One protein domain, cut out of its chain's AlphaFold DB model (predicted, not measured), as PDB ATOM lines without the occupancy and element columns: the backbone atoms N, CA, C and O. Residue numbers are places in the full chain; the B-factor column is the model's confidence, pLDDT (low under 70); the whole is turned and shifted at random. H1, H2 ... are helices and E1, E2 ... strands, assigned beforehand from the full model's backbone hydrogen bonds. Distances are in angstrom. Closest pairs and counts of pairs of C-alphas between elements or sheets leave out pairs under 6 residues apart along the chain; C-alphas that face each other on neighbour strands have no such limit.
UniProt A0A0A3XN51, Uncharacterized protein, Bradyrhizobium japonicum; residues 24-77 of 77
ATOM      1  N   PRO A  24     123.262 114.872 118.556       45.69
ATOM      2  CA  PRO A  24     123.654 114.533 117.191       45.69
ATOM      3  C   PRO A  24     122.439 114.100 116.344       45.69
ATOM      4  O   PRO A  24     121.811 113.066 116.565       45.69
ATOM      5  N   ILE A  25     122.169 114.849 115.280       45.88
ATOM      6  CA  ILE A  25     121.548 114.285 114.075       45.88
ATOM      7  C   ILE A  25     122.405 113.069 113.691       45.88
ATOM      8  O   ILE A  25     123.627 113.159 113.830       45.88
ATOM      9  N   CYS A  26     121.812 111.950 113.265       48.03
ATOM     10  CA  CYS A  26     122.530 110.800 112.701       48.03
ATOM     11  C   CYS A  26     123.362 111.257 111.491       48.03
ATOM     12  O   CYS A  26     122.964 111.090 110.342       48.03
ATOM     13  N   ASN A  27     124.489 111.913 111.748       57.16
ATOM     14  CA  ASN A  27     125.301 112.552 110.738       57.16
ATOM     15  C   ASN A  27     125.991 111.439 109.975       57.16
ATOM     16  O   ASN A  27     126.386 110.428 110.554       57.16
ATOM     17  N   GLN A  28     126.140 111.618 108.672       64.94
ATOM     18  CA  GLN A  28     127.005 110.742 107.902       64.94
ATOM     19  C   GLN A  28     128.378 110.703 108.587       64.94
ATOM     20  O   GLN A  28     128.862 111.755 109.043       64.94
ATOM     21  N   PRO A  29     128.956 109.504 108.757       76.19
ATOM     22  CA  PRO A  29     130.234 109.387 109.412       76.19
ATOM     23  C   PRO A  29     131.252 110.165 108.577       76.19
ATOM     24  O   PRO A  29     131.311 110.021 107.358       76.19
ATOM     25  N   ARG A  30     131.997 111.062 109.222       79.75
ATOM     26  CA  ARG A  30     132.917 111.976 108.531       79.75
ATOM     27  C   ARG A  30     134.237 112.050 109.262       79.75
ATOM     28  O   ARG A  30     134.264 112.046 110.490       79.75
ATOM     29  N   VAL A  31     135.318 112.155 108.502       81.62
ATOM     30  CA  VAL A  31     136.658 112.310 109.061       81.62
ATOM     31  C   VAL A  31     137.060 113.774 109.019       81.62
ATOM     32  O   VAL A  31     137.122 114.380 107.950       81.62
ATOM     33  N   ASP A  32     137.373 114.323 110.184       82.94
ATOM     34  CA  ASP A  32     138.094 115.574 110.317       82.94
ATOM     35  C   ASP A  32     139.599 115.287 110.313       82.94
ATOM     36  O   ASP A  32     140.183 114.842 111.301       82.94
ATOM     37  N   TRP A  33     140.235 115.498 109.161       80.38
ATOM     38  CA  TRP A  33     141.676 115.290 108.994       80.38
ATOM     39  C   TRP A  33     142.531 116.426 109.571       80.38
ATOM     40  O   TRP A  33     143.747 116.264 109.664       80.38
ATOM     41  N   LYS A  34     141.927 117.575 109.904       74.44
ATOM     42  CA  LYS A  34     142.626 118.811 110.291       74.44
ATOM     43  C   LYS A  34     142.536 119.117 111.788       74.44
ATOM     44  O   LYS A  34     142.999 120.173 112.214       74.44
ATOM     45  N   HIS A  35     141.962 118.221 112.578       78.12
ATOM     46  CA  HIS A  35     141.837 118.402 114.013       78.12
ATOM     47  C   HIS A  35     143.215 118.452 114.705       78.12
ATOM     48  O   HIS A  35     144.145 117.747 114.304       78.12
ATOM     49  N   ALA A  36     143.346 119.300 115.732       72.75
ATOM     50  CA  ALA A  36     144.627 119.654 116.356       72.75
ATOM     51  C   ALA A  36     145.388 118.441 116.922       72.75
ATOM     52  O   ALA A  36     146.597 118.333 116.734       72.75
ATOM     53  N   ASP A  37     144.674 117.499 117.540       72.94
ATOM     54  CA  ASP A  37     145.256 116.281 118.118       72.94
ATOM     55  C   ASP A  37     145.349 115.096 117.128       72.94
ATOM     56  O   ASP A  37     145.826 114.014 117.478       72.94
ATOM     57  N   GLY A  38     144.937 115.284 115.868       77.44
ATOM     58  CA  GLY A  38     145.033 114.282 114.801       77.44
ATOM     59  C   GLY A  38     143.683 113.860 114.206       77.44
ATOM     60  O   GLY A  38     142.645 114.378 114.590       77.44
ATOM     61  N   PRO A  39     143.654 112.932 113.231       83.88
ATOM     62  CA  PRO A  39     142.438 112.679 112.462       83.88
ATOM     63  C   PRO A  39     141.315 112.081 113.305       83.88
ATOM     64  O   PRO A  39     141.468 111.007 113.893       83.88
ATOM     65  N   LEU A  40     140.177 112.767 113.320       84.88
ATOM     66  CA  LEU A  40     139.035 112.442 114.159       84.88
ATOM     67  C   LEU A  40     137.859 111.980 113.299       84.88
ATOM     68  O   LEU A  40     137.388 112.689 112.416       84.88
ATOM     69  N   LEU A  41     137.353 110.786 113.573       84.88
ATOM     70  CA  LEU A  41     136.129 110.258 112.997       84.88
ATOM     71  C   LEU A  41     134.930 110.699 113.839       84.88
ATOM     72  O   LEU A  41     134.787 110.337 115.006       84.88
ATOM     73  N   HIS A  42     134.022 111.441 113.218       81.94
ATOM     74  CA  HIS A  42     132.681 111.649 113.740       81.94
ATOM     75  C   HIS A  42     131.828 110.455 113.332       81.94
ATOM     76  O   HIS A  42     131.453 110.347 112.166       81.94
ATOM     77  N   CYS A  43     131.519 109.569 114.275       79.50
ATOM     78  CA  CYS A  43     130.634 108.438 114.036       79.50
ATOM     79  C   CYS A  43     129.185 108.905 113.895       79.50
ATOM     80  O   CYS A  43     128.738 109.881 114.506       79.50
ATOM     81  N   SER A  44     128.409 108.139 113.140       73.44
ATOM     82  CA  SER A  44     127.009 108.447 112.860       73.44
ATOM     83  C   SER A  44     126.103 108.252 114.081       73.44
ATOM     84  O   SER A  44     125.042 108.860 114.176       73.44
ATOM     85  N   ALA A  45     126.552 107.476 115.073       70.00
ATOM     86  CA  ALA A  45     125.913 107.374 116.389       70.00
ATOM     87  C   ALA A  45     126.178 108.587 117.311       70.00
ATOM     88  O   ALA A  45     125.848 108.538 118.492       70.00
ATOM     89  N   GLY A  46     126.828 109.649 116.816       69.06
ATOM     90  CA  GLY A  46     127.170 110.830 117.614       69.06
ATOM     91  C   GLY A  46     128.398 110.663 118.512       69.06
ATOM     92  O   GLY A  46     128.710 111.565 119.286       69.06
ATOM     93  N   ARG A  47     129.112 109.536 118.411       76.94
ATOM     94  CA  ARG A  47     130.395 109.317 119.095       76.94
ATOM     95  C   ARG A  47     131.551 109.921 118.297       76.94
ATOM     96  O   ARG A  47     131.511 109.965 117.069       76.94
ATOM     97  N   LEU A  48     132.588 110.351 119.003       81.75
ATOM     98  CA  LEU A  48     133.854 110.785 118.419       81.75
ATOM     99  C   LEU A  48     134.881 109.670 118.600       81.75
ATOM    100  O   LEU A  48     134.999 109.111 119.691       81.75
ATOM    101  N   HIS A  49     135.603 109.338 117.536       84.00
ATOM    102  CA  HIS A  49     136.608 108.281 117.529       84.00
ATOM    103  C   HIS A  49     137.886 108.779 116.866       84.00
ATOM    104  O   HIS A  49     137.866 109.204 115.717       84.00
ATOM    105  N   TRP A  50     139.017 108.718 117.558       87.69
ATOM    106  CA  TRP A  50     140.305 109.049 116.950       87.69
ATOM    107  C   TRP A  50     140.727 107.940 116.001       87.69
ATOM    108  O   TRP A  50     140.827 106.781 116.406       87.69
ATOM    109  N   LEU A  51     141.020 108.287 114.749       85.62
ATOM    110  CA  LEU A  51     141.486 107.296 113.793       85.62
ATOM    111  C   LEU A  51     142.862 106.784 114.208       85.62
ATOM    112  O   LEU A  51     143.864 107.508 114.221       85.62
ATOM    113  N   THR A  52     142.921 105.489 114.480       88.12
ATOM    114  CA  THR A  52     144.176 104.781 114.704       88.12
ATOM    115  C   THR A  52     145.020 104.781 113.429       88.12
ATOM    116  O   THR A  52     144.517 104.924 112.312       88.12
ATOM    117  N   ARG A  53     146.337 104.581 113.565       84.62
ATOM    118  CA  ARG A  53     147.241 104.517 112.401       84.62
ATOM    119  C   ARG A  53     146.793 103.464 111.380       84.62
ATOM    120  O   ARG A  53     146.837 103.737 110.187       84.62
ATOM    121  N   CYS A  54     146.309 102.309 111.836       85.00
ATOM    122  CA  CYS A  54     145.807 101.251 110.959       85.00
ATOM    123  C   CYS A  54     144.547 101.680 110.190       85.00
ATOM    124  O   CYS A  54     144.467 101.458 108.986       85.00
ATOM    125  N   GLU A  55     143.590 102.338 110.851       85.56
ATOM    126  CA  GLU A  55     142.380 102.870 110.204       85.56
ATOM    127  C   GLU A  55     142.721 103.957 109.179       85.56
ATOM    128  O   GLU A  55     142.171 103.969 108.080       85.56
ATOM    129  N   ARG A  56     143.696 104.820 109.489       84.19
ATOM    130  CA  ARG A  56     144.202 105.827 108.545       84.19
ATOM    131  C   ARG A  56     144.817 105.188 107.306       84.19
ATOM    132  O   ARG A  56     144.544 105.653 106.207       84.19
ATOM    133  N   LEU A  57     145.621 104.136 107.469       85.38
ATOM    134  CA  LEU A  57     146.202 103.412 106.336       85.38
ATOM    135  C   LEU A  57     145.114 102.720 105.507       85.38
ATOM    136  O   LEU A  57     145.138 102.818 104.287       85.38
ATOM    137  N   ARG A  58     144.119 102.090 106.146       84.75
ATOM    138  CA  ARG A  58     142.987 101.468 105.437       84.75
ATOM    139  C   ARG A  58     142.196 102.487 104.611       84.75
ATOM    140  O   ARG A  58     141.886 102.190 103.461       84.75
ATOM    141  N   LEU A  59     141.936 103.678 105.158       83.81
ATOM    142  CA  LEU A  59     141.299 104.783 104.429       83.81
ATOM    143  C   LEU A  59     142.180 105.293 103.283       83.81
ATOM    144  O   LEU A  59     141.695 105.511 102.179       83.81
ATOM    145  N   PHE A  60     143.482 105.457 103.528       82.31
ATOM    146  CA  PHE A  60     144.419 105.990 102.540       82.31
ATOM    147  C   PHE A  60     144.622 105.051 101.343       82.31
ATOM    148  O   PHE A  60     144.672 105.508 100.205       82.31
ATOM    149  N   TYR A  61     144.695 103.741 101.583       82.75
ATOM    150  CA  TYR A  61     144.790 102.726 100.529       82.75
ATOM    151  C   TYR A  61     143.429 102.351  99.915       82.75
ATOM    152  O   TYR A  61     143.380 101.480  99.049       82.75
ATOM    153  N   GLY A  62     142.322 102.960 100.362       82.38
ATOM    154  CA  GLY A  62     140.972 102.639  99.885       82.38
ATOM    155  C   GLY A  62     140.499 101.222 100.236       82.38
ATOM    156  O   GLY A  62     139.580 100.703  99.608       82.38
ATOM    157  N   LEU A  63     141.127 100.583 101.228       80.81
ATOM    158  CA  LEU A  63     140.783  99.237 101.701       80.81
ATOM    159  C   LEU A  63     139.547  99.238 102.605       80.81
ATOM    160  O   LEU A  63     138.907  98.202 102.772       80.81
ATOM    161  N   ALA A  64     139.235 100.377 103.221       80.56
ATOM    162  CA  ALA A  64     138.034 100.570 104.017       80.56
ATOM    163  C   ALA A  64     137.457 101.959 103.765       80.56
ATOM    164  O   ALA A  64     138.197 102.908 103.510       80.56
ATOM    165  N   ASP A  65     136.138 102.056 103.873       82.06
ATOM    166  CA  ASP A  65     135.419 103.319 103.821       82.06
ATOM    167  C   ASP A  65     135.149 103.842 105.240       82.06
ATOM    168  O   ASP A  65     135.170 103.097 106.223       82.06
ATOM    169  N   ILE A  66     134.858 105.133 105.354       81.31
ATOM    170  CA  ILE A  66     134.501 105.795 106.610       81.31
ATOM    171  C   ILE A  66     133.282 105.110 107.259       81.31
ATOM    172  O   ILE A  66     133.218 104.965 108.481       81.31
ATOM    173  N   HIS A  67     132.345 104.624 106.441       79.50
ATOM    174  CA  HIS A  67     131.190 103.852 106.896       79.50
ATOM    175  C   HIS A  67     131.547 102.467 107.452       79.50
ATOM    176  O   HIS A  67     130.880 101.995 108.372       79.50
ATOM    177  N   ASP A  68     132.576 101.813 106.907       81.94
ATOM    178  CA  ASP A  68     133.024 100.493 107.364       81.94
ATOM    179  C   ASP A  68     133.606 100.600 108.778       81.94
ATOM    180  O   ASP A  68     133.201  99.879 109.687       81.94
ATOM    181  N   ILE A  69     134.447 101.616 108.994       83.56
ATOM    182  CA  ILE A  69     135.050 101.906 110.299       83.56
ATOM    183  C   ILE A  69     133.976 102.299 111.324       83.56
ATOM    184  O   ILE A  69     133.984 101.800 112.450       83.56
ATOM    185  N   ASP A  70     133.016 103.151 110.953       83.19
ATOM    186  CA  ASP A  70     131.878 103.492 111.821       83.19
ATOM    187  C   ASP A  70     131.068 102.246 112.224       83.19
ATOM    188  O   ASP A  70     130.700 102.088 113.392       83.19
ATOM    189  N   PHE A  71     130.838 101.326 111.287       81.94
ATOM    190  CA  PHE A  71     130.115 100.087 111.549       81.94
ATOM    191  C   PHE A  71     130.885  99.131 112.468       81.94
ATOM    192  O   PHE A  71     130.297  98.580 113.402       81.94
ATOM    193  N   GLU A  72     132.195  98.964 112.265       81.31
ATOM    194  CA  GLU A  72     133.055  98.187 113.168       81.31
ATOM    195  C   GLU A  72     133.005  98.750 114.594       81.31
ATOM    196  O   GLU A  72     132.846  98.006 115.563       81.31
ATOM    197  N   ARG A  73     133.055 100.079 114.739       77.25
ATOM    198  CA  ARG A  73     133.025 100.741 116.052       77.25
ATOM    199  C   ARG A  73     131.662 100.685 116.734       77.25
ATOM    200  O   ARG A  73     131.614 100.665 117.961       77.25
ATOM    201  N   ARG A  74     130.570 100.600 115.976       69.38
ATOM    202  CA  ARG A  74     129.224 100.359 116.521       69.38
ATOM    203  C   ARG A  74     129.049  98.955 117.094       69.38
ATOM    204  O   ARG A  74     128.287  98.800 118.035       69.38
ATOM    205  N   LYS A  75     129.734  97.944 116.550       64.31
ATOM    206  CA  LYS A  75     129.613  96.546 117.010       64.31
ATOM    207  C   LYS A  75     130.317  96.249 118.332       64.31
ATOM    208  O   LYS A  75     129.994  95.257 118.971       64.31
ATOM    209  N   ILE A  76     131.309  97.056 118.692       59.56
ATOM    210  CA  ILE A  76     132.143  96.860 119.889       59.56
ATOM    211  C   ILE A  76     131.555  97.627 121.099       59.56
ATOM    212  O   ILE A  76     132.074  97.527 122.207       59.56
ATOM    213  N   ALA A  77     130.492  98.411 120.881       48.47
ATOM    214  CA  ALA A  77     129.882  99.327 121.843       48.47
ATOM    215  C   ALA A  77     128.712  98.725 122.625       48.47
ATOM    216  O   ALA A  77     127.973  97.896 122.051       48.47
TER     217      ALA A  77
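This is residues 24 to 77 of the 77 residues of an uncharacterized protein of Bradyrhizobium japonicum (UniProt A0A0A3XN51). A small sheet of three short strands makes a wall, with H2 alongside it, only grazing it, and H1 beyond the sheet, after E3. The loop of residues 33 to 39, between E1 and E2, reaches away from H2. The printed part has 54 residues, with three named strands and then two named helices, in the order E1 E2 E3 H1 H2. The sheet, E1 E2 E3, is antiparallel, a meander, each strand the antiparallel neighbour of the one before; the class is mixed, helices and strands. The whole is compact, with a radius of gyration of the C-alphas of 10.5 A and spans of 28 by 25 by 17 A.

E1 is residues 30 to 32, 6.6 A long from C-alpha 30 at (132.917, 111.976, 108.531); E2 is residues 40 to 42, 6.4 A; E3 is residues 48 to 50, 6.8 A. H1 is residues 53 to 60, 10.4 A. H2, residues 66 to 75, is 14.8 A long and ends with C-alpha 75 at (129.613, 96.546, 117.010).

E2 is the inner strand. E1 and E2 form a hairpin at 150 degrees, with N 32 and O 40 within hydrogen-bond range at 2.8 A. E2 and E3 form a hairpin at 153 degrees, with N 41 and O 49 at 2.7 A. H2 is on the sheet but only grazes it, with residues 66 to 73; its closest C-alphas to E1 are those of Ile 66 and Arg 30, 6.7 A apart. H1 is not on the sheet. H1 and H2 are close but not clearly touching, their closest C-alphas those of Leu 59 and Ile 66, 7.2 A apart; they run opposite ways at a steep tilt of 39 degrees. In H1 and H2 every O i to N i+4 pair is within hydrogen-bond range.

The C-alphas of Pro 24 and Tyr 61 are the two farthest apart, 29.4 A. The printed part has no cut, and no link is long. The model's pLDDT is under 70 at residues 24 to 28, 46 and 74 to 77.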